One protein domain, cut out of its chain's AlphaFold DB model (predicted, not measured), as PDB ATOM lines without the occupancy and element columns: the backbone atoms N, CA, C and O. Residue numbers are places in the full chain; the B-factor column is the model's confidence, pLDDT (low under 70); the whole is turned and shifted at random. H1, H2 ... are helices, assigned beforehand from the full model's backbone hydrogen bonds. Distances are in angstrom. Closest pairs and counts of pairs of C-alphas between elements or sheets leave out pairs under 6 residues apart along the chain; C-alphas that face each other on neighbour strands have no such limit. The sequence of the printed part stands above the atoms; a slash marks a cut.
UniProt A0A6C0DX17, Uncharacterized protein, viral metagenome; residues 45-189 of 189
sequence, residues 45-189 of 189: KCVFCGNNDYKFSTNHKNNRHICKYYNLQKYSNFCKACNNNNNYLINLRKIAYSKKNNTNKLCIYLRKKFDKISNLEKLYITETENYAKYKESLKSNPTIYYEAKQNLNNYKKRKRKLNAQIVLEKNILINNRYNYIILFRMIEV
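What this domain is: This is residues 45 to 189 of the 189 residues of an uncharacterized protein of viral metagenome (UniProt A0A6C0DX17). A long helical hairpin, H4 and H5, makes the long axis, and at the end away from its turn it has a looser head. There H3 spans from the first part of H4 to the last part of H5, H6 turns off beyond the end of H5, and the wide loop of residues 45 to 65 lies with the short H1 and H2. Only the tip of the hairpin, residues 139 to 147, sticks out free. The printed part has 145 residues with six named helices, H1 to H6 in order, and no named strand; the class is all helix. It is only just loose, close to extended, with a radius of gyration of the C-alphas of 21.7 A, and flat, spanning 69 by 42 by 20 A.

Where its parts are: Residues 45 to 65 hold no named element. H1 is residues 66 to 69, beginning at C-alpha 66 at (-37.893, -7.554, 7.503), and H2 is residues 80 to 83. H3 runs from 85 to 96, 16.2 A. H4, residues 105 to 140, is the longest helix at 53.8 A, from C-alpha 105 at (-25.561, -27.484, 4.652). H5, residues 145 to 175, is 44.6 A long. H6, residues 177 to 187, measures 15.9 A and ends at C-alpha 187 at (-34.702, -25.631, 10.045).

How they stand to each other: H3 is the hub. With residues 93 to 96 alone it touches residues 106 to 114 of H4, at a steep tilt of 55 degrees, opposite ways; the closest C-alphas, of Ala 96 and Cys 107, are 4.4 A apart. With residues 85 to 89 alone it touches residues 170 to 174 of H5, the same way, at 67 degrees, only just a steep tilt; the closest C-alphas are those of Asn 85 and Ile 174, 6.7 A. H2 touches H3 only at the corner, the closest C-alphas being those of Cys 82 and Tyr 88, 5.0 A. H4 and H5 form a helical hairpin: they touch at a shallow tilt of 18 degrees, opposite ways, closest at the C-alphas of Ile 117 and Ile 166, 6.0 A. The helix packing is mostly crossed, but only just: one of 3 pairs has a shallow tilt. H6 is near H3 and H4, and H5 and H6 meet only through their link. H1 and H6 are close but not clearly touching, with the C-alphas of Ile 66 and Tyr 178 7.2 A apart. In H3, H5 and H6 every O i to N i+4 pair is within hydrogen-bond range, in H4 30 of 32; H1 and H2 are too short for such a pair.

The domain as a whole: The C-alphas of Lys 74 and Pro 142, the two farthest apart, are 69.2 A apart. The printed part has no cut, and no link between named helices is long. Mean pLDDT of the printed part is 75.1; residues 45 to 83, 178 and 181 to 189 are under 70.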
ATOM      1  N   LYS A  45     -41.193 -15.617  17.972       49.75
ATOM      2  CA  LYS A  45     -39.779 -15.456  18.379       49.75
ATOM      3  C   LYS A  45     -38.859 -15.155  17.199       49.75
ATOM      4  O   LYS A  45     -38.870 -15.846  16.180       49.75
ATOM      5  N   CYS A  46     -38.001 -14.148  17.346       54.91
ATOM      6  CA  CYS A  46     -36.946 -13.861  16.372       54.91
ATOM      7  C   CYS A  46     -35.838 -14.932  16.401       54.91
ATOM      8  O   CYS A  46     -35.264 -15.187  17.455       54.91
ATOM      9  N   VAL A  47     -35.449 -15.457  15.236       56.88
ATOM     10  CA  VAL A  47     -34.404 -16.495  15.080       56.88
ATOM     11  C   VAL A  47     -33.024 -16.064  15.597       56.88
ATOM     12  O   VAL A  47     -32.233 -16.887  16.043       56.88
ATOM     13  N   PHE A  48     -32.707 -14.766  15.563       54.88
ATOM     14  CA  PHE A  48     -31.389 -14.279  15.991       54.88
ATOM     15  C   PHE A  48     -31.312 -13.857  17.454       54.88
ATOM     16  O   PHE A  48     -30.215 -13.840  18.007       54.88
ATOM     17  N   CYS A  49     -32.426 -13.449  18.067       48.97
ATOM     18  CA  CYS A  49     -32.408 -12.929  19.439       48.97
ATOM     19  C   CYS A  49     -33.375 -13.614  20.404       48.97
ATOM     20  O   CYS A  49     -33.356 -13.273  21.576       48.97
ATOM     21  N   GLY A  50     -34.225 -14.539  19.956       48.72
ATOM     22  CA  GLY A  50     -35.134 -15.307  20.813       48.72
ATOM     23  C   GLY A  50     -36.242 -14.510  21.520       48.72
ATOM     24  O   GLY A  50     -37.109 -15.120  22.142       48.72
ATOM     25  N   ASN A  51     -36.243 -13.175  21.428       46.12
ATOM     26  CA  ASN A  51     -37.219 -12.321  22.103       46.12
ATOM     27  C   ASN A  51     -38.643 -12.512  21.558       46.12
ATOM     28  O   ASN A  51     -38.861 -12.488  20.344       46.12
ATOM     29  N   ASN A  52     -39.592 -12.616  22.491       46.81
ATOM     30  CA  ASN A  52     -41.010 -12.305  22.326       46.81
ATOM     31  C   ASN A  52     -41.194 -10.877  22.866       46.81
ATOM     32  O   ASN A  52     -41.189 -10.701  24.080       46.81
ATOM     33  N   ASP A  53     -41.266  -9.840  22.033       48.12
ATOM     34  CA  ASP A  53     -41.281  -8.471  22.572       48.12
ATOM     35  C   ASP A  53     -42.624  -8.152  23.268       48.12
ATOM     36  O   ASP A  53     -43.642  -7.945  22.612       48.12
ATOM     37  N   TYR A  54     -42.614  -8.068  24.604       33.50
ATOM     38  CA  TYR A  54     -43.639  -7.408  25.423       33.50
ATOM     39  C   TYR A  54     -42.953  -6.320  26.258       33.50
ATOM     40  O   TYR A  54     -42.399  -6.603  27.318       33.50
ATOM     41  N   LYS A  55     -42.920  -5.095  25.714       35.09
ATOM     42  CA  LYS A  55     -42.861  -3.778  26.392       35.09
ATOM     43  C   LYS A  55     -42.497  -2.720  25.344       35.09
ATOM     44  O   LYS A  55     -41.325  -2.500  25.054       35.09
ATOM     45  N   PHE A  56     -43.514  -2.075  24.767       39.19
ATOM     46  CA  PHE A  56     -43.347  -0.933  23.866       39.19
ATOM     47  C   PHE A  56     -43.978   0.335  24.441       39.19
ATOM     48  O   PHE A  56     -45.159   0.346  24.771       39.19
ATOM     49  N   SER A  57     -43.169   1.397  24.508       30.58
ATOM     50  CA  SER A  57     -43.603   2.796  24.562       30.58
ATOM     51  C   SER A  57     -43.829   3.283  23.127       30.58
ATOM     52  O   SER A  57     -43.049   2.976  22.219       30.58
ATOM     53  N   THR A  58     -44.946   3.970  22.914       34.81
ATOM     54  CA  THR A  58     -45.497   4.363  21.618       34.81
ATOM     55  C   THR A  58     -44.872   5.658  21.120       34.81
ATOM     56  O   THR A  58     -45.131   6.705  21.698       34.81
ATOM     57  N   ASN A  59     -44.095   5.600  20.038       35.81
ATOM     58  CA  ASN A  59     -44.045   6.600  18.962       35.81
ATOM     59  C   ASN A  59     -43.073   6.118  17.871       35.81
ATOM     60  O   ASN A  59     -42.219   5.287  18.142       35.81
ATOM     61  N   HIS A  60     -43.218   6.639  16.648       40.03
ATOM     62  CA  HIS A  60     -42.464   6.340  15.412       40.03
ATOM     63  C   HIS A  60     -43.182   5.434  14.397       40.03
ATOM     64  O   HIS A  60     -42.991   4.224  14.302       40.03
ATOM     65  N   LYS A  61     -43.985   6.098  13.557       39.50
ATOM     66  CA  LYS A  61     -44.439   5.596  12.257       39.50
ATOM     67  C   LYS A  61     -43.299   5.755  11.241       39.50
ATOM     68  O   LYS A  61     -42.639   6.788  11.227       39.50
ATOM     69  N   ASN A  62     -43.146   4.751  10.374       38.03
ATOM     70  CA  ASN A  62     -42.275   4.682   9.186       38.03
ATOM     71  C   ASN A  62     -40.908   4.005   9.380       38.03
ATOM     72  O   ASN A  62     -39.870   4.647   9.328       38.03
ATOM     73  N   ASN A  63     -40.899   2.671   9.472       37.50
ATOM     74  CA  ASN A  63     -39.797   1.876   8.919       37.50
ATOM     75  C   ASN A  63     -40.289   0.491   8.457       37.50
ATOM     76  O   ASN A  63     -40.960  -0.237   9.192       37.50
ATOM     77  N   ARG A  64     -39.999   0.145   7.195       38.88
ATOM     78  CA  ARG A  64     -40.393  -1.120   6.548       38.88
ATOM     79  C   ARG A  64     -39.378  -2.206   6.930       38.88
ATOM     80  O   ARG A  64     -38.329  -2.316   6.310       38.88
ATOM     81  N   HIS A  65     -39.657  -2.954   7.996       48.53
ATOM     82  CA  HIS A  65     -38.736  -3.939   8.575       48.53
ATOM     83  C   HIS A  65     -38.948  -5.360   8.021       48.53
ATOM     84  O   HIS A  65     -40.061  -5.768   7.714       48.53
ATOM     85  N   ILE A  66     -37.886  -6.161   7.976       43.75
ATOM     86  CA  ILE A  66     -37.893  -7.554   7.503       43.75
ATOM     87  C   ILE A  66     -38.734  -8.509   8.367       43.75
ATOM     88  O   ILE A  66     -39.469  -9.336   7.836       43.75
ATOM     89  N   CYS A  67     -38.723  -8.332   9.694       45.81
ATOM     90  CA  CYS A  67     -39.625  -9.054  10.602       45.81
ATOM     91  C   CYS A  67     -41.094  -8.620  10.440       45.81
ATOM     92  O   CYS A  67     -41.988  -9.313  10.907       45.81
ATOM     93  N   LYS A  68     -41.358  -7.495   9.756       40.69
ATOM     94  CA  LYS A  68     -42.717  -7.037   9.439       40.69
ATOM     95  C   LYS A  68     -43.258  -7.684   8.156       40.69
ATOM     96  O   LYS A  68     -44.454  -7.912   8.072       40.69
ATOM     97  N   TYR A  69     -42.398  -8.014   7.187       41.25
ATOM     98  CA  TYR A  69     -42.819  -8.632   5.919       41.25
ATOM     99  C   TYR A  69     -43.220 -10.111   6.041       41.25
ATOM    100  O   TYR A  69     -44.024 -10.574   5.243       41.25
ATOM    101  N   TYR A  70     -42.719 -10.829   7.050       44.31
ATOM    102  CA  TYR A  70     -42.991 -12.261   7.257       44.31
ATOM    103  C   TYR A  70     -43.813 -12.559   8.524       44.31
ATOM    104  O   TYR A  70     -43.643 -13.616   9.124       44.31
ATOM    105  N   ASN A  71     -44.655 -11.619   8.983       42.38
ATOM    106  CA  ASN A  71     -45.476 -11.760  10.205       42.38
ATOM    107  C   ASN A  71     -44.693 -12.224  11.452       42.38
ATOM    108  O   ASN A  71     -45.222 -12.827  12.377       42.38
ATOM    109  N   LEU A  72     -43.408 -11.889  11.491       45.38
ATOM    110  CA  LEU A  72     -42.455 -12.253  12.533       45.38
ATOM    111  C   LEU A  72     -42.649 -11.414  13.813       45.38
ATOM    112  O   LEU A  72     -42.054 -11.710  14.843       45.38
ATOM    113  N   GLN A  73     -43.469 -10.364  13.731       38.12
ATOM    114  CA  GLN A  73     -43.964  -9.551  14.835       38.12
ATOM    115  C   GLN A  73     -45.280  -8.910  14.404       38.12
ATOM    116  O   GLN A  73     -45.301  -8.084  13.490       38.12
ATOM    117  N   LYS A  74     -46.377  -9.236  15.087       36.00
ATOM    118  CA  LYS A  74     -47.656  -8.548  14.875       36.00
ATOM    119  C   LYS A  74     -47.609  -7.074  15.322       36.00
ATOM    120  O   LYS A  74     -48.487  -6.315  14.939       36.00
ATOM    121  N   TYR A  75     -46.574  -6.628  16.047       35.78
ATOM    122  CA  TYR A  75     -46.434  -5.243  16.513       35.78
ATOM    123  C   TYR A  75     -44.953  -4.819  16.583       35.78
ATOM    124  O   TYR A  75     -44.103  -5.559  17.064       35.78
ATOM    125  N   SER A  76     -44.649  -3.641  16.037       33.03
ATOM    126  CA  SER A  76     -43.330  -2.980  15.968       33.03
ATOM    127  C   SER A  76     -42.727  -2.720  17.364       33.03
ATOM    128  O   SER A  76     -43.490  -2.406  18.267       33.03
ATOM    129  N   ASN A  77     -41.414  -2.758  17.629       38.50
ATOM    130  CA  ASN A  77     -40.277  -2.237  16.868       38.50
ATOM    131  C   ASN A  77     -38.949  -3.034  17.047       38.50
ATOM    132  O   ASN A  77     -38.673  -3.626  18.077       38.50
ATOM    133  N   PHE A  78     -38.076  -2.921  16.040       44.28
ATOM    134  CA  PHE A  78     -36.615  -3.139  16.035       44.28
ATOM    135  C   PHE A  78     -36.033  -4.342  16.798       44.28
ATOM    136  O   PHE A  78     -35.477  -4.214  17.890       44.28
ATOM    137  N   CYS A  79     -35.908  -5.476  16.106       49.97
ATOM    138  CA  CYS A  79     -34.922  -6.470  16.508       49.97
ATOM    139  C   CYS A  79     -33.500  -5.882  16.354       49.97
ATOM    140  O   CYS A  79     -32.950  -5.835  15.249       49.97
ATOM    141  N   LYS A  80     -32.873  -5.450  17.462       50.19
ATOM    142  CA  LYS A  80     -31.488  -4.919  17.490       50.19
ATOM    143  C   LYS A  80     -30.464  -5.876  16.860       50.19
ATOM    144  O   LYS A  80     -29.437  -5.428  16.350       50.19
ATOM    145  N   ALA A  81     -30.761  -7.177  16.868       51.28
ATOM    146  CA  ALA A  81     -29.956  -8.218  16.239       51.28
ATOM    147  C   ALA A  81     -30.051  -8.235  14.701       51.28
ATOM    148  O   ALA A  81     -29.094  -8.652  14.056       51.28
ATOM    149  N   CYS A  82     -31.156  -7.761  14.114       53.81
ATOM    150  CA  CYS A  82     -31.400  -7.770  12.663       53.81
ATOM    151  C   CYS A  82     -31.200  -6.404  11.993       53.81
ATOM    152  O   CYS A  82     -30.974  -6.342  10.784       53.81
ATOM    153  N   ASN A  83     -31.321  -5.316  12.760       55.28
ATOM    154  CA  ASN A  83     -31.391  -3.961  12.211       55.28
ATOM    155  C   ASN A  83     -30.017  -3.279  12.060       55.28
ATOM    156  O   ASN A  83     -29.895  -2.282  11.357       55.28
ATOM    157  N   ASN A  84     -28.972  -3.823  12.688       73.00
ATOM    158  CA  ASN A  84     -27.592  -3.356  12.551       73.00
ATOM    159  C   ASN A  84     -26.771  -4.412  11.798       73.00
ATOM    160  O   ASN A  84     -26.760  -5.575  12.195       73.00
ATOM    161  N   ASN A  85     -26.074  -4.009  10.730       79.25
ATOM    162  CA  ASN A  85     -25.268  -4.905   9.893       79.25
ATOM    163  C   ASN A  85     -24.220  -5.692  10.692       79.25
ATOM    164  O   ASN A  85     -24.057  -6.888  10.463       79.25
ATOM    165  N   ASN A  86     -23.562  -5.056  11.661       80.06
ATOM    166  CA  ASN A  86     -22.572  -5.712  12.510       80.06
ATOM    167  C   ASN A  86     -23.236  -6.724  13.445       80.06
ATOM    168  O   ASN A  86     -22.799  -7.870  13.510       80.06
ATOM    169  N   ASN A  87     -24.337  -6.346  14.101       72.12
ATOM    170  CA  ASN A  87     -25.077  -7.270  14.967       72.12
ATOM    171  C   ASN A  87     -25.629  -8.459  14.175       72.12
ATOM    172  O   ASN A  87     -25.554  -9.596  14.634       72.12
ATOM    173  N   TYR A  88     -26.134  -8.206  12.969       79.56
ATOM    174  CA  TYR A  88     -26.620  -9.239  12.067       79.56
ATOM    175  C   TYR A  88     -25.518 -10.244  11.730       79.56
ATOM    176  O   TYR A  88     -25.711 -11.443  11.914       79.56
ATOM    177  N   LEU A  89     -24.346  -9.770  11.298       84.38
ATOM    178  CA  LEU A  89     -23.217 -10.641  10.968       84.38
ATOM    179  C   LEU A  89     -22.725 -11.433  12.185       84.38
ATOM    180  O   LEU A  89     -22.425 -12.618  12.052       84.38
ATOM    181  N   ILE A  90     -22.692 -10.818  13.374       82.06
ATOM    182  CA  ILE A  90     -22.332 -11.498  14.625       82.06
ATOM    183  C   ILE A  90     -23.307 -12.640  14.922       82.06
ATOM    184  O   ILE A  90     -22.879 -13.756  15.216       82.06
ATOM    185  N   ASN A  91     -24.613 -12.391  14.833       76.69
ATOM    186  CA  ASN A  91     -25.616 -13.411  15.139       76.69
ATOM    187  C   ASN A  91     -25.680 -14.496  14.060       76.69
ATOM    188  O   ASN A  91     -25.758 -15.676  14.392       76.69
ATOM    189  N   LEU A  92     -25.542 -14.122  12.787       84.62
ATOM    190  CA  LEU A  92     -25.415 -15.071  11.683       84.62
ATOM    191  C   LEU A  92     -24.208 -15.996  11.889       84.62
ATOM    192  O   LEU A  92     -24.317 -17.206  11.700       84.62
ATOM    193  N   ARG A  93     -23.076 -15.448  12.349       86.38
ATOM    194  CA  ARG A  93     -21.894 -16.234  12.712       86.38
ATOM    195  C   ARG A  93     -22.185 -17.170  13.884       86.38
ATOM    196  O   ARG A  93     -21.887 -18.352  13.790       86.38
ATOM    197  N   LYS A  94     -22.811 -16.693  14.964       83.62
ATOM    198  CA  LYS A  94     -23.174 -17.549  16.111       83.62
ATOM    199  C   LYS A  94     -24.042 -18.741  15.697       83.62
ATOM    200  O   LYS A  94     -23.758 -19.863  16.105       83.62
ATOM    201  N   ILE A  95     -25.054 -18.514  14.858       83.12
ATOM    202  CA  ILE A  95     -25.923 -19.583  14.344       83.12
ATOM    203  C   ILE A  95     -25.130 -20.558  13.474       83.12
ATOM    204  O   ILE A  95     -25.247 -21.772  13.659       83.12
ATOM    205  N   ALA A  96     -24.291 -20.042  12.568       85.19
ATOM    206  CA  ALA A  96     -23.471 -20.870  11.694       85.19
ATOM    207  C   ALA A  96     -22.556 -21.806  12.499       85.19
ATOM    208  O   ALA A  96     -22.495 -22.993  12.193       85.19
ATOM    209  N   TYR A  97     -21.897 -21.318  13.553       86.12
ATOM    210  CA  TYR A  97     -20.968 -22.104  14.387       86.12
ATOM    211  C   TYR A  97     -21.632 -22.813  15.582       86.12
ATOM    212  O   TYR A  97     -20.941 -23.428  16.392       86.12
ATOM    213  N   SER A  98     -22.961 -22.772  15.704       85.69
ATOM    214  CA  SER A  98     -23.668 -23.525  16.743       85.69
ATOM    215  C   SER A  98     -23.490 -25.032  16.541       85.69
ATOM    216  O   SER A  98     -23.664 -25.537  15.429       85.69
ATOM    217  N   LYS A  99     -23.208 -25.766  17.629       83.75
ATOM    218  CA  LYS A  99     -23.045 -27.234  17.609       83.75
ATOM    219  C   LYS A  99     -24.277 -27.950  17.048       83.75
ATOM    220  O   LYS A  99     -24.133 -28.941  16.339       83.75
ATOM    221  N   LYS A 100     -25.473 -27.408  17.309       80.81
ATOM    222  CA  LYS A 100     -26.752 -27.951  16.819       80.81
ATOM    223  C   LYS A 100     -26.848 -27.961  15.288       80.81
ATOM    224  O   LYS A 100     -27.585 -28.759  14.732       80.81
ATOM    225  N   ASN A 101     -26.060 -27.124  14.610       78.62
ATOM    226  CA  ASN A 101     -26.109 -26.945  13.161       78.62
ATOM    227  C   ASN A 101     -24.891 -27.538  12.433       78.62
ATOM    228  O   ASN A 101     -24.585 -27.130  11.312       78.62
ATOM    229  N   ASN A 102     -24.161 -28.465  13.058       81.62
ATOM    230  CA  ASN A 102     -22.912 -28.996  12.504       81.62
ATOM    231  C   ASN A 102     -23.071 -29.736  11.173       81.62
ATOM    232  O   ASN A 102     -22.160 -29.683  10.352       81.62
ATOM    233  N   THR A 103     -24.216 -30.374  10.947       84.31
ATOM    234  CA  THR A 103     -24.536 -31.099   9.709       84.31
ATOM    235  C   THR A 103     -25.347 -30.258   8.720       84.31
ATOM    236  O   THR A 103     -25.556 -30.667   7.578       84.31
ATOM    237  N   ASN A 104     -25.798 -29.063   9.118       85.38
ATOM    238  CA  ASN A 104     -26.653 -28.232   8.285       85.38
ATOM    239  C   ASN A 104     -25.856 -27.612   7.122       85.38
ATOM    240  O   ASN A 104     -24.925 -26.830   7.333       85.38
ATOM    241  N   LYS A 105     -26.251 -27.927   5.880       87.25
ATOM    242  CA  LYS A 105     -25.561 -27.484   4.652       87.25
ATOM    243  C   LYS A 105     -25.433 -25.958   4.556       87.25
ATOM    244  O   LYS A 105     -24.369 -25.460   4.184       87.25
ATOM    245  N   LEU A 106     -26.474 -25.212   4.939       84.81
ATOM    246  CA  LEU A 106     -26.447 -23.748   4.944       84.81
ATOM    247  C   LEU A 106     -25.449 -23.213   5.980       84.81
ATOM    248  O   LEU A 106     -24.667 -22.312   5.671       84.81
ATOM    249  N   CYS A 107     -25.419 -23.784   7.185       85.31
ATOM    250  CA  CYS A 107     -24.442 -23.398   8.204       85.31
ATOM    251  C   CYS A 107     -23.007 -23.708   7.786       85.31
ATOM    252  O   CYS A 107     -22.130 -22.873   7.993       85.31
ATOM    253  N   ILE A 108     -22.757 -24.858   7.156       88.19
ATOM    254  CA  ILE A 108     -21.434 -25.211   6.622       88.19
ATOM    255  C   ILE A 108     -20.997 -24.195   5.557       88.19
ATOM    256  O   ILE A 108     -19.860 -23.722   5.578       88.19
ATOM    257  N   TYR A 109     -21.901 -23.810   4.654       91.75
ATOM    258  CA  TYR A 109     -21.637 -22.766   3.664       91.75
ATOM    259  C   TYR A 109     -21.305 -21.416   4.320       91.75
ATOM    260  O   TYR A 109     -20.312 -20.777   3.964       91.75
ATOM    261  N   LEU A 110     -22.091 -20.998   5.315       89.69
ATOM    262  CA  LEU A 110     -21.864 -19.744   6.034       89.69
ATOM    263  C   LEU A 110     -20.534 -19.742   6.798       89.69
ATOM    264  O   LEU A 110     -19.844 -18.725   6.776       89.69
ATOM    265  N   ARG A 111     -20.129 -20.865   7.409       94.62
ATOM    266  CA  ARG A 111     -18.800 -21.012   8.039       94.62
ATOM    267  C   ARG A 111     -17.689 -20.712   7.040       94.62
ATOM    268  O   ARG A 111     -16.897 -19.815   7.289       94.62
ATOM    269  N   LYS A 112     -17.720 -21.333   5.853       95.88
ATOM    270  CA  LYS A 112     -16.732 -21.071   4.789       95.88
ATOM    271  C   LYS A 112     -16.665 -19.588   4.403       95.88
ATOM    272  O   LYS A 112     -15.580 -19.060   4.161       95.88
ATOM    273  N   LYS A 113     -17.808 -18.889   4.361       95.69
ATOM    274  CA  LYS A 113     -17.844 -17.437   4.105       95.69
ATOM    275  C   LYS A 113     -17.218 -16.630   5.245       95.69
ATOM    276  O   LYS A 113     -16.436 -15.721   4.979       95.69
ATOM    277  N   PHE A 114     -17.510 -16.969   6.499       96.69
ATOM    278  CA  PHE A 114     -16.899 -16.305   7.653       96.69
ATOM    279  C   PHE A 114     -15.403 -16.601   7.793       96.69
ATOM    280  O   PHE A 114     -14.649 -15.692   8.135       96.69
ATOM    281  N   ASP A 115     -14.954 -17.814   7.472       96.56
ATOM    282  CA  ASP A 115     -13.536 -18.178   7.455       96.56
ATOM    283  C   ASP A 115     -12.777 -17.370   6.393       96.56
ATOM    284  O   ASP A 115     -11.709 -16.826   6.672       96.56
ATOM    285  N   LYS A 116     -13.368 -17.190   5.201       97.31
ATOM    286  CA  LYS A 116     -12.814 -16.308   4.162       97.31
ATOM    287  C   LYS A 116     -12.654 -14.869   4.663       97.31
ATOM    288  O   LYS A 116     -11.586 -14.285   4.495       97.31
ATOM    289  N   ILE A 117     -13.687 -14.307   5.298       96.88
ATOM    290  CA  ILE A 117     -13.634 -12.954   5.877       96.88
ATOM    291  C   ILE A 117     -12.545 -12.871   6.955       96.88
ATOM    292  O   ILE A 117     -11.744 -11.942   6.932       96.88
ATOM    293  N   SER A 118     -12.470 -13.861   7.846       97.25
ATOM    294  CA  SER A 118     -11.468 -13.943   8.919       97.25
ATOM    295  C   SER A 118     -10.037 -13.959   8.368       97.25
ATOM    296  O   SER A 118      -9.165 -13.247   8.865       97.25
ATOM    297  N   ASN A 119      -9.789 -14.712   7.294       97.81
ATOM    298  CA  ASN A 119      -8.482 -14.743   6.637       97.81
ATOM    299  C   ASN A 119      -8.118 -13.387   6.013       97.81
ATOM    300  O   ASN A 119      -6.987 -12.931   6.162       97.81
ATOM    301  N   LEU A 120      -9.074 -12.709   5.368       97.62
ATOM    302  CA  LEU A 120      -8.858 -11.360   4.837       97.62
ATOM    303  C   LEU A 120      -8.579 -10.336   5.952       97.62
ATOM    304  O   LEU A 120      -7.697  -9.493   5.799       97.62
ATOM    305  N   GLU A 121      -9.292 -10.421   7.078       96.50
ATOM    306  CA  GLU A 121      -9.075  -9.564   8.251       96.50
ATOM    307  C   GLU A 121      -7.675  -9.772   8.850       96.50
ATOM    308  O   GLU A 121      -6.985  -8.790   9.126       96.50
ATOM    309  N   LYS A 122      -7.205 -11.024   8.957       97.44
ATOM    310  CA  LYS A 122      -5.827 -11.334   9.377       97.44
ATOM    311  C   LYS A 122      -4.792 -10.715   8.438       97.44
ATOM    312  O   LYS A 122      -3.892 -10.027   8.907       97.44
ATOM    313  N   LEU A 123      -4.952 -10.886   7.123       97.25
ATOM    314  CA  LEU A 123      -4.047 -10.288   6.132       97.25
ATOM    315  C   LEU A 123      -4.010  -8.757   6.235       97.25
ATOM    316  O   LEU A 123      -2.947  -8.152   6.118       97.25
ATOM    317  N   TYR A 124      -5.157  -8.118   6.482       97.00
ATOM    318  CA  TYR A 124      -5.230  -6.668   6.668       97.00
ATOM    319  C   TYR A 124      -4.478  -6.190   7.921       97.00
ATOM    320  O   TYR A 124      -3.814  -5.146   7.881       97.00
ATOM    321  N   ILE A 125      -4.566  -6.944   9.022       96.62
ATOM    322  CA  ILE A 125      -3.821  -6.672  10.260       96.62
ATOM    323  C   ILE A 125      -2.319  -6.810  10.001       96.62
ATOM    324  O   ILE A 125      -1.586  -5.848  10.220       96.62
ATOM    325  N   THR A 126      -1.876  -7.930   9.422       95.62
ATOM    326  CA  THR A 126      -0.463  -8.161   9.085       95.62
ATOM    327  C   THR A 126       0.096  -7.067   8.171       95.62
ATOM    328  O   THR A 126       1.169  -6.527   8.424       95.62
ATOM    329  N   GLU A 127      -0.644  -6.661   7.137       94.44
ATOM    330  CA  GLU A 127      -0.216  -5.578   6.240       94.44
ATOM    331  C   GLU A 127      -0.125  -4.222   6.969       94.44
ATOM    332  O   GLU A 127       0.712  -3.376   6.647       94.44
ATOM    333  N   THR A 128      -0.976  -4.001   7.975       94.00
ATOM    334  CA  THR A 128      -0.935  -2.803   8.822       94.00
ATOM    335  C   THR A 128       0.288  -2.791   9.732       94.00
ATOM    336  O   THR A 128       0.939  -1.752   9.847       94.00
ATOM    337  N   GLU A 129       0.627  -3.931  10.323       95.38
ATOM    338  CA  GLU A 129       1.836  -4.102  11.130       95.38
ATOM    339  C   GLU A 129       3.099  -3.935  10.282       95.38
ATOM    340  O   GLU A 129       4.007  -3.204  10.674       95.38
ATOM    341  N   ASN A 130       3.139  -4.525   9.085       93.75
ATOM    342  CA  ASN A 130       4.261  -4.382   8.155       93.75
ATOM    343  C   ASN A 130       4.466  -2.925   7.728       93.75
ATOM    344  O   ASN A 130       5.597  -2.441   7.704       93.75
ATOM    345  N   TYR A 131       3.381  -2.195   7.453       93.69
ATOM    346  CA  TYR A 131       3.454  -0.763   7.172       93.69
ATOM    347  C   TYR A 131       4.037   0.029   8.350       93.69
ATOM    348  O   TYR A 131       4.864   0.915   8.137       93.69
ATOM    349  N   ALA A 132       3.619  -0.280   9.581       93.19
ATOM    350  CA  ALA A 132       4.128   0.383  10.779       93.19
ATOM    351  C   ALA A 132       5.621   0.092  10.994       93.19
ATOM    352  O   ALA A 132       6.399   1.031  11.151       93.19
ATOM    353  N   LYS A 133       6.029  -1.180  10.899       94.06
ATOM    354  CA  LYS A 133       7.435  -1.609  10.990       94.06
ATOM    355  C   LYS A 133       8.303  -0.932   9.931       94.06
ATOM    356  O   LYS A 133       9.358  -0.396  10.254       94.06
ATOM    357  N   TYR A 134       7.836  -0.892   8.681       93.19
ATOM    358  CA  TYR A 134       8.564  -0.231   7.601       93.19
ATOM    359  C   TYR A 134       8.706   1.272   7.854       93.19
ATOM    360  O   TYR A 134       9.801   1.818   7.741       93.19
ATOM    361  N   LYS A 135       7.625   1.942   8.270       91.88
ATOM    362  CA  LYS A 135       7.659   3.370   8.607       91.88
ATOM    363  C   LYS A 135       8.646   3.671   9.740       91.88
ATOM    364  O   LYS A 135       9.299   4.706   9.691       91.88
ATOM    365  N   GLU A 136       8.754   2.787  10.727       92.38
ATOM    366  CA  GLU A 136       9.718   2.938  11.818       92.38
ATOM    367  C   GLU A 136      11.159   2.755  11.329       92.38
ATOM    368  O   GLU A 136      12.011   3.583  11.630       92.38
ATOM    369  N   SER A 137      11.413   1.750  10.482       91.44
ATOM    370  CA  SER A 137      12.748   1.503   9.913       91.44
ATOM    371  C   SER A 137      13.288   2.673   9.081       91.44
ATOM    372  O   SER A 137      14.493   2.906   9.043       91.44
ATOM    373  N   LEU A 138      12.399   3.460   8.463       90.81
ATOM    374  CA  LEU A 138      12.779   4.652   7.699       90.81
ATOM    375  C   LEU A 138      13.319   5.786   8.582       90.81
ATOM    376  O   LEU A 138      13.942   6.704   8.056       90.81
ATOM    377  N   LYS A 139      13.070   5.764   9.898       88.81
ATOM    378  CA  LYS A 139      13.611   6.775  10.820       88.81
ATOM    379  C   LYS A 139      15.074   6.523  11.168       88.81
ATOM    380  O   LYS A 139      15.789   7.476  11.446       88.81
ATOM    381  N   SER A 140      15.493   5.259  11.199       84.44
ATOM    382  CA  SER A 140      16.839   4.863  11.625       84.44
ATOM    383  C   SER A 140      17.784   4.592  10.454       84.44
ATOM    384  O   SER A 140      18.996   4.666  10.634       84.44
ATOM    385  N   ASN A 141      17.252   4.284   9.265       82.31
ATOM    386  CA  ASN A 141      18.048   3.785   8.145       82.31
ATOM    387  C   ASN A 141      18.018   4.758   6.950       82.31
ATOM    388  O   ASN A 141      16.937   5.020   6.405       82.31
ATOM    389  N   PRO A 142      19.181   5.248   6.474       79.31
ATOM    390  CA  PRO A 142      19.264   6.013   5.233       79.31
ATOM    391  C   PRO A 142      18.688   5.188   4.079       79.31
ATOM    392  O   PRO A 142      19.119   4.066   3.831       79.31
ATOM    393  N   THR A 143      17.683   5.723   3.389       83.00
ATOM    394  CA  THR A 143      16.996   5.032   2.289       83.00
ATOM    395  C   THR A 143      16.752   6.012   1.144       83.00
ATOM    396  O   THR A 143      16.504   7.195   1.382       83.00
ATOM    397  N   ILE A 144      16.768   5.531  -0.102       87.62
ATOM    398  CA  ILE A 144      16.430   6.345  -1.273       87.62
ATOM    399  C   ILE A 144      14.969   6.802  -1.156       87.62
ATOM    400  O   ILE A 144      14.040   5.991  -1.123       87.62
ATOM    401  N   TYR A 145      14.754   8.121  -1.110       86.69
ATOM    402  CA  TYR A 145      13.434   8.722  -0.883       86.69
ATOM    403  C   TYR A 145      12.365   8.199  -1.853       86.69
ATOM    404  O   TYR A 145      11.238   7.896  -1.448       86.69
ATOM    405  N   TYR A 146      12.716   8.081  -3.136       90.12
ATOM    406  CA  TYR A 146      11.801   7.614  -4.174       90.12
ATOM    407  C   TYR A 146      11.302   6.184  -3.906       90.12
ATOM    408  O   TYR A 146      10.093   5.941  -3.919       90.12
ATOM    409  N   GLU A 147      12.209   5.264  -3.573       90.12
ATOM    410  CA  GLU A 147      11.886   3.867  -3.259       90.12
ATOM    411  C   GLU A 147      11.038   3.761  -1.989       90.12
ATOM    412  O   GLU A 147      10.007   3.081  -1.966       90.12
ATOM    413  N   ALA A 148      11.406   4.512  -0.945       90.69
ATOM    414  CA  ALA A 148      10.646   4.569   0.298       90.69
ATOM    415  C   ALA A 148       9.205   5.046   0.066       90.69
ATOM    416  O   ALA A 148       8.239   4.436   0.544       90.69
ATOM    417  N   LYS A 149       9.034   6.101  -0.737       91.94
ATOM    418  CA  LYS A 149       7.722   6.629  -1.127       91.94
ATOM    419  C   LYS A 149       6.910   5.605  -1.921       91.94
ATOM    420  O   LYS A 149       5.711   5.447  -1.664       91.94
ATOM    421  N   GLN A 150       7.534   4.895  -2.861       93.56
ATOM    422  CA  GLN A 150       6.876   3.859  -3.657       93.56
ATOM    423  C   GLN A 150       6.392   2.699  -2.776       93.56
ATOM    424  O   GLN A 150       5.224   2.310  -2.854       93.56
ATOM    425  N   ASN A 151       7.238   2.216  -1.865       92.25
ATOM    426  CA  ASN A 151       6.899   1.144  -0.933       92.25
ATOM    427  C   ASN A 151       5.752   1.532   0.008       92.25
ATOM    428  O   ASN A 151       4.773   0.789   0.127       92.25
ATOM    429  N   LEU A 152       5.792   2.728   0.605       92.56
ATOM    430  CA  LEU A 152       4.697   3.239   1.441       92.56
ATOM    431  C   LEU A 152       3.369   3.313   0.672       92.56
ATOM    432  O   LEU A 152       2.308   2.979   1.211       92.56
ATOM    433  N   ASN A 153       3.411   3.723  -0.596       93.81
ATOM    434  CA  ASN A 153       2.230   3.750  -1.455       93.81
ATOM    435  C   ASN A 153       1.709   2.344  -1.775       93.81
ATOM    436  O   ASN A 153       0.491   2.140  -1.792       93.81
ATOM    437  N   ASN A 154       2.596   1.368  -1.973       94.94
ATOM    438  CA  ASN A 154       2.224  -0.027  -2.203       94.94
ATOM    439  C   ASN A 154       1.500  -0.626  -0.989       94.94
ATOM    440  O   ASN A 154       0.415  -1.187  -1.159       94.94
ATOM    441  N   TYR A 155       2.007  -0.413   0.231       93.12
ATOM    442  CA  TYR A 155       1.316  -0.803   1.469       93.12
ATOM    443  C   TYR A 155      -0.090  -0.190   1.562       93.12
ATOM    444  O   TYR A 155      -1.080  -0.889   1.789       93.12
ATOM    445  N   LYS A 156      -0.219   1.122   1.314       91.62
ATOM    446  CA  LYS A 156      -1.525   1.808   1.319       91.62
ATOM    447  C   LYS A 156      -2.486   1.223   0.279       91.62
ATOM    448  O   LYS A 156      -3.661   1.015   0.587       91.62
ATOM    449  N   LYS A 157      -2.006   0.938  -0.939       95.94
ATOM    450  CA  LYS A 157      -2.804   0.297  -1.999       95.94
ATOM    451  C   LYS A 157      -3.263  -1.102  -1.583       95.94
ATOM    452  O   LYS A 157      -4.450  -1.396  -1.720       95.94
ATOM    453  N   ARG A 158      -2.368  -1.942  -1.050       95.38
ATOM    454  CA  ARG A 158      -2.696  -3.299  -0.575       95.38
ATOM    455  C   ARG A 158      -3.747  -3.269   0.535       95.38
ATOM    456  O   ARG A 158      -4.775  -3.929   0.401       95.38
ATOM    457  N   LYS A 159      -3.584  -2.409   1.546       94.69
ATOM    458  CA  LYS A 159      -4.580  -2.213   2.617       94.69
ATOM    459  C   LYS A 159      -5.959  -1.823   2.092       94.69
ATOM    460  O   LYS A 159      -6.960  -2.394   2.517       94.69
ATOM    461  N   ARG A 160      -6.028  -0.866   1.159       95.00
ATOM    462  CA  ARG A 160      -7.302  -0.444   0.549       95.00
ATOM    463  C   ARG A 160      -7.978  -1.589  -0.202       95.00
ATOM    464  O   ARG A 160      -9.181  -1.771  -0.042       95.00
ATOM    465  N   LYS A 161      -7.213  -2.371  -0.975       97.06
ATOM    466  CA  LYS A 161      -7.725  -3.550  -1.692       97.06
ATOM    467  C   LYS A 161      -8.286  -4.598  -0.729       97.06
ATOM    468  O   LYS A 161      -9.416  -5.034  -0.918       97.06
ATOM    469  N   LEU A 162      -7.539  -4.944   0.321       96.88
ATOM    470  CA  LEU A 162      -7.987  -5.893   1.347       96.88
ATOM    471  C   LEU A 162      -9.261  -5.406   2.046       96.88
ATOM    472  O   LEU A 162     -10.229  -6.152   2.148       96.88
ATOM    473  N   ASN A 163      -9.308  -4.135   2.456       95.88
ATOM    474  CA  ASN A 163     -10.498  -3.570   3.087       95.88
ATOM    475  C   ASN A 163     -11.720  -3.598   2.153       95.88
ATOM    476  O   ASN A 163     -12.806  -3.983   2.575       95.88
ATOM    477  N   ALA A 164     -11.546  -3.248   0.876       96.88
ATOM    478  CA  ALA A 164     -12.621  -3.320  -0.111       96.88
ATOM    479  C   ALA A 164     -13.149  -4.755  -0.285       96.88
ATOM    480  O   ALA A 164     -14.360  -4.956  -0.339       96.88
ATOM    481  N   GLN A 165     -12.262  -5.756  -0.301       97.38
ATOM    482  CA  GLN A 165     -12.652  -7.169  -0.357       97.38
ATOM    483  C   GLN A 165     -13.409  -7.614   0.901       97.38
ATOM    484  O   GLN A 165     -14.442  -8.269   0.785       97.38
ATOM    485  N   ILE A 166     -12.955  -7.221   2.097       96.31
ATOM    486  CA  ILE A 166     -13.656  -7.514   3.360       96.31
ATOM    487  C   ILE A 166     -15.070  -6.924   3.334       96.31
ATOM    488  O   ILE A 166     -16.036  -7.608   3.671       96.31
ATOM    489  N   VAL A 167     -15.199  -5.659   2.925       95.06
ATOM    490  CA  VAL A 167     -16.495  -4.976   2.813       95.06
ATOM    491  C   VAL A 167     -17.394  -5.679   1.799       95.06
ATOM    492  O   VAL A 167     -18.566  -5.902   2.090       95.06
ATOM    493  N   LEU A 168     -16.854  -6.079   0.647       96.19
ATOM    494  CA  LEU A 168     -17.602  -6.801  -0.379       96.19
ATOM    495  C   LEU A 168     -18.159  -8.129   0.152       96.19
ATOM    496  O   LEU A 168     -19.358  -8.372   0.044       96.19
ATOM    497  N   GLU A 169     -17.325  -8.957   0.781       95.50
ATOM    498  CA  GLU A 169     -17.757 -10.246   1.341       95.50
ATOM    499  C   GLU A 169     -18.799 -10.073   2.457       95.50
ATOM    500  O   GLU A 169     -19.793 -10.800   2.507       95.50
ATOM    501  N   LYS A 170     -18.634  -9.062   3.322       93.25
ATOM    502  CA  LYS A 170     -19.638  -8.712   4.340       93.25
ATOM    503  C   LYS A 170     -20.956  -8.271   3.700       93.25
ATOM    504  O   LYS A 170     -22.021  -8.710   4.136       93.25
ATOM    505  N   ASN A 171     -20.896  -7.456   2.650       90.06
ATOM    506  CA  ASN A 171     -22.075  -6.988   1.930       90.06
ATOM    507  C   ASN A 171     -22.819  -8.128   1.230       90.06
ATOM    508  O   ASN A 171     -24.044  -8.122   1.233       90.06
ATOM    509  N   ILE A 172     -22.125  -9.145   0.712       90.38
ATOM    510  CA  ILE A 172     -22.772 -10.345   0.154       90.38
ATOM    511  C   ILE A 172     -23.652 -11.028   1.212       90.38
ATOM    512  O   ILE A 172     -24.790 -11.405   0.925       90.38
ATOM    513  N   LEU A 173     -23.160 -11.167   2.446       89.19
ATOM    514  CA  LEU A 173     -23.938 -11.755   3.541       89.19
ATOM    515  C   LEU A 173     -25.108 -10.858   3.963       89.19
ATOM    516  O   LEU A 173     -26.206 -11.351   4.210       89.19
ATOM    517  N   ILE A 174     -24.892  -9.542   4.014       85.06
ATOM    518  CA  ILE A 174     -25.921  -8.554   4.365       85.06
ATOM    519  C   ILE A 174     -27.033  -8.500   3.312       85.06
ATOM    520  O   ILE A 174     -28.206  -8.472   3.673       85.06
ATOM    521  N   ASN A 175     -26.693  -8.526   2.024       82.25
ATOM    522  CA  ASN A 175     -27.666  -8.458   0.935       82.25
ATOM    523  C   ASN A 175     -28.551  -9.710   0.891       82.25
ATOM    524  O   ASN A 175     -29.736  -9.625   0.582       82.25
ATOM    525  N   ASN A 176     -28.008 -10.859   1.299       80.31
ATOM    526  CA  ASN A 176     -28.746 -12.116   1.420       80.31
ATOM    527  C   ASN A 176     -29.451 -12.292   2.776       80.31
ATOM    528  O   ASN A 176     -29.931 -13.383   3.090       80.31
ATOM    529  N   ARG A 177     -29.555 -11.224   3.582       76.00
ATOM    530  CA  ARG A 177     -30.169 -11.263   4.917       76.00
ATOM    531  C   ARG A 177     -31.559 -11.893   4.923       76.00
ATOM    532  O   ARG A 177     -31.857 -12.670   5.827       76.00
ATOM    533  N   TYR A 178     -32.368 -11.577   3.913       68.56
ATOM    534  CA  TYR A 178     -33.723 -12.103   3.742       68.56
ATOM    535  C   TYR A 178     -33.751 -13.619   3.592       68.56
ATOM    536  O   TYR A 178     -34.450 -14.293   4.347       68.56
ATOM    537  N   ASN A 179     -32.922 -14.151   2.703       70.38
ATOM    538  CA  ASN A 179     -32.887 -15.580   2.414       70.38
ATOM    539  C   ASN A 179     -32.450 -16.376   3.646       70.38
ATOM    540  O   ASN A 179     -33.084 -17.363   4.005       70.38
ATOM    541  N   TYR A 180     -31.419 -15.909   4.356       75.38
ATOM    542  CA  TYR A 180     -30.919 -16.622   5.530       75.38
ATOM    543  C   TYR A 180     -31.930 -16.667   6.681       75.38
ATOM    544  O   TYR A 180     -32.040 -17.696   7.338       75.38
ATOM    545  N   ILE A 181     -32.701 -15.599   6.910       67.75
ATOM    546  CA  ILE A 181     -33.744 -15.594   7.953       67.75
ATOM    547  C   ILE A 181     -34.810 -16.650   7.687       67.75
ATOM    548  O   ILE A 181     -35.181 -17.384   8.600       67.75
ATOM    549  N   ILE A 182     -35.299 -16.712   6.449       64.06
ATOM    550  CA  ILE A 182     -36.349 -17.653   6.052       64.06
ATOM    551  C   ILE A 182     -35.828 -19.079   6.191       64.06
ATOM    552  O   ILE A 182     -36.452 -19.899   6.858       64.06
ATOM    553  N   LEU A 183     -34.643 -19.348   5.638       67.44
ATOM    554  CA  LEU A 183     -34.050 -20.679   5.665       67.44
ATOM    555  C   LEU A 183     -33.821 -21.180   7.094       67.44
ATOM    556  O   LEU A 183     -34.111 -22.336   7.374       67.44
ATOM    557  N   PHE A 184     -33.367 -20.326   8.018       66.25
ATOM    558  CA  PHE A 184     -33.195 -20.743   9.411       66.25
ATOM    559  C   PHE A 184     -34.505 -21.043  10.133       66.25
ATOM    560  O   PHE A 184     -34.521 -21.949  10.959       66.25
ATOM    561  N   ARG A 185     -35.607 -20.364   9.796       61.12
ATOM    562  CA  ARG A 185     -36.924 -20.720  10.346       61.12
ATOM    563  C   ARG A 185     -37.426 -22.071   9.860       61.12
ATOM    564  O   ARG A 185     -38.091 -22.757  10.619       61.12
ATOM    565  N   MET A 186     -37.099 -22.453   8.628       58.53
ATOM    566  CA  MET A 186     -37.480 -23.763   8.086       58.53
ATOM    567  C   MET A 186     -36.669 -24.921   8.690       58.53
ATOM    568  O   MET A 186     -37.049 -26.068   8.511       58.53
ATOM    569  N   ILE A 187     -35.561 -24.633   9.383       55.59
ATOM    570  CA  ILE A 187     -34.702 -25.631  10.045       55.59
ATOM    571  C   ILE A 187     -35.128 -25.876  11.509       55.59
ATOM    572  O   ILE A 187     -34.749 -26.888  12.086       55.59
ATOM    573  N   GLU A 188     -35.882 -24.959  12.128       47.62
ATOM    574  CA  GLU A 188     -36.364 -25.082  13.518       47.62
ATOM    575  C   GLU A 188     -37.694 -25.862  13.657       47.62
ATOM    576  O   GLU A 188     -38.221 -25.944  14.768       47.62
ATOM    577  N   VAL A 189     -38.224 -26.421  12.560       37.84
ATOM    578  CA  VAL A 189     -39.378 -27.347  12.523       37.84
ATOM    579  C   VAL A 189     -38.863 -28.777  12.422       37.84
ATOM    580  O   VAL A 189     -39.377 -29.627  13.179       37.84
TER     581      VAL A 189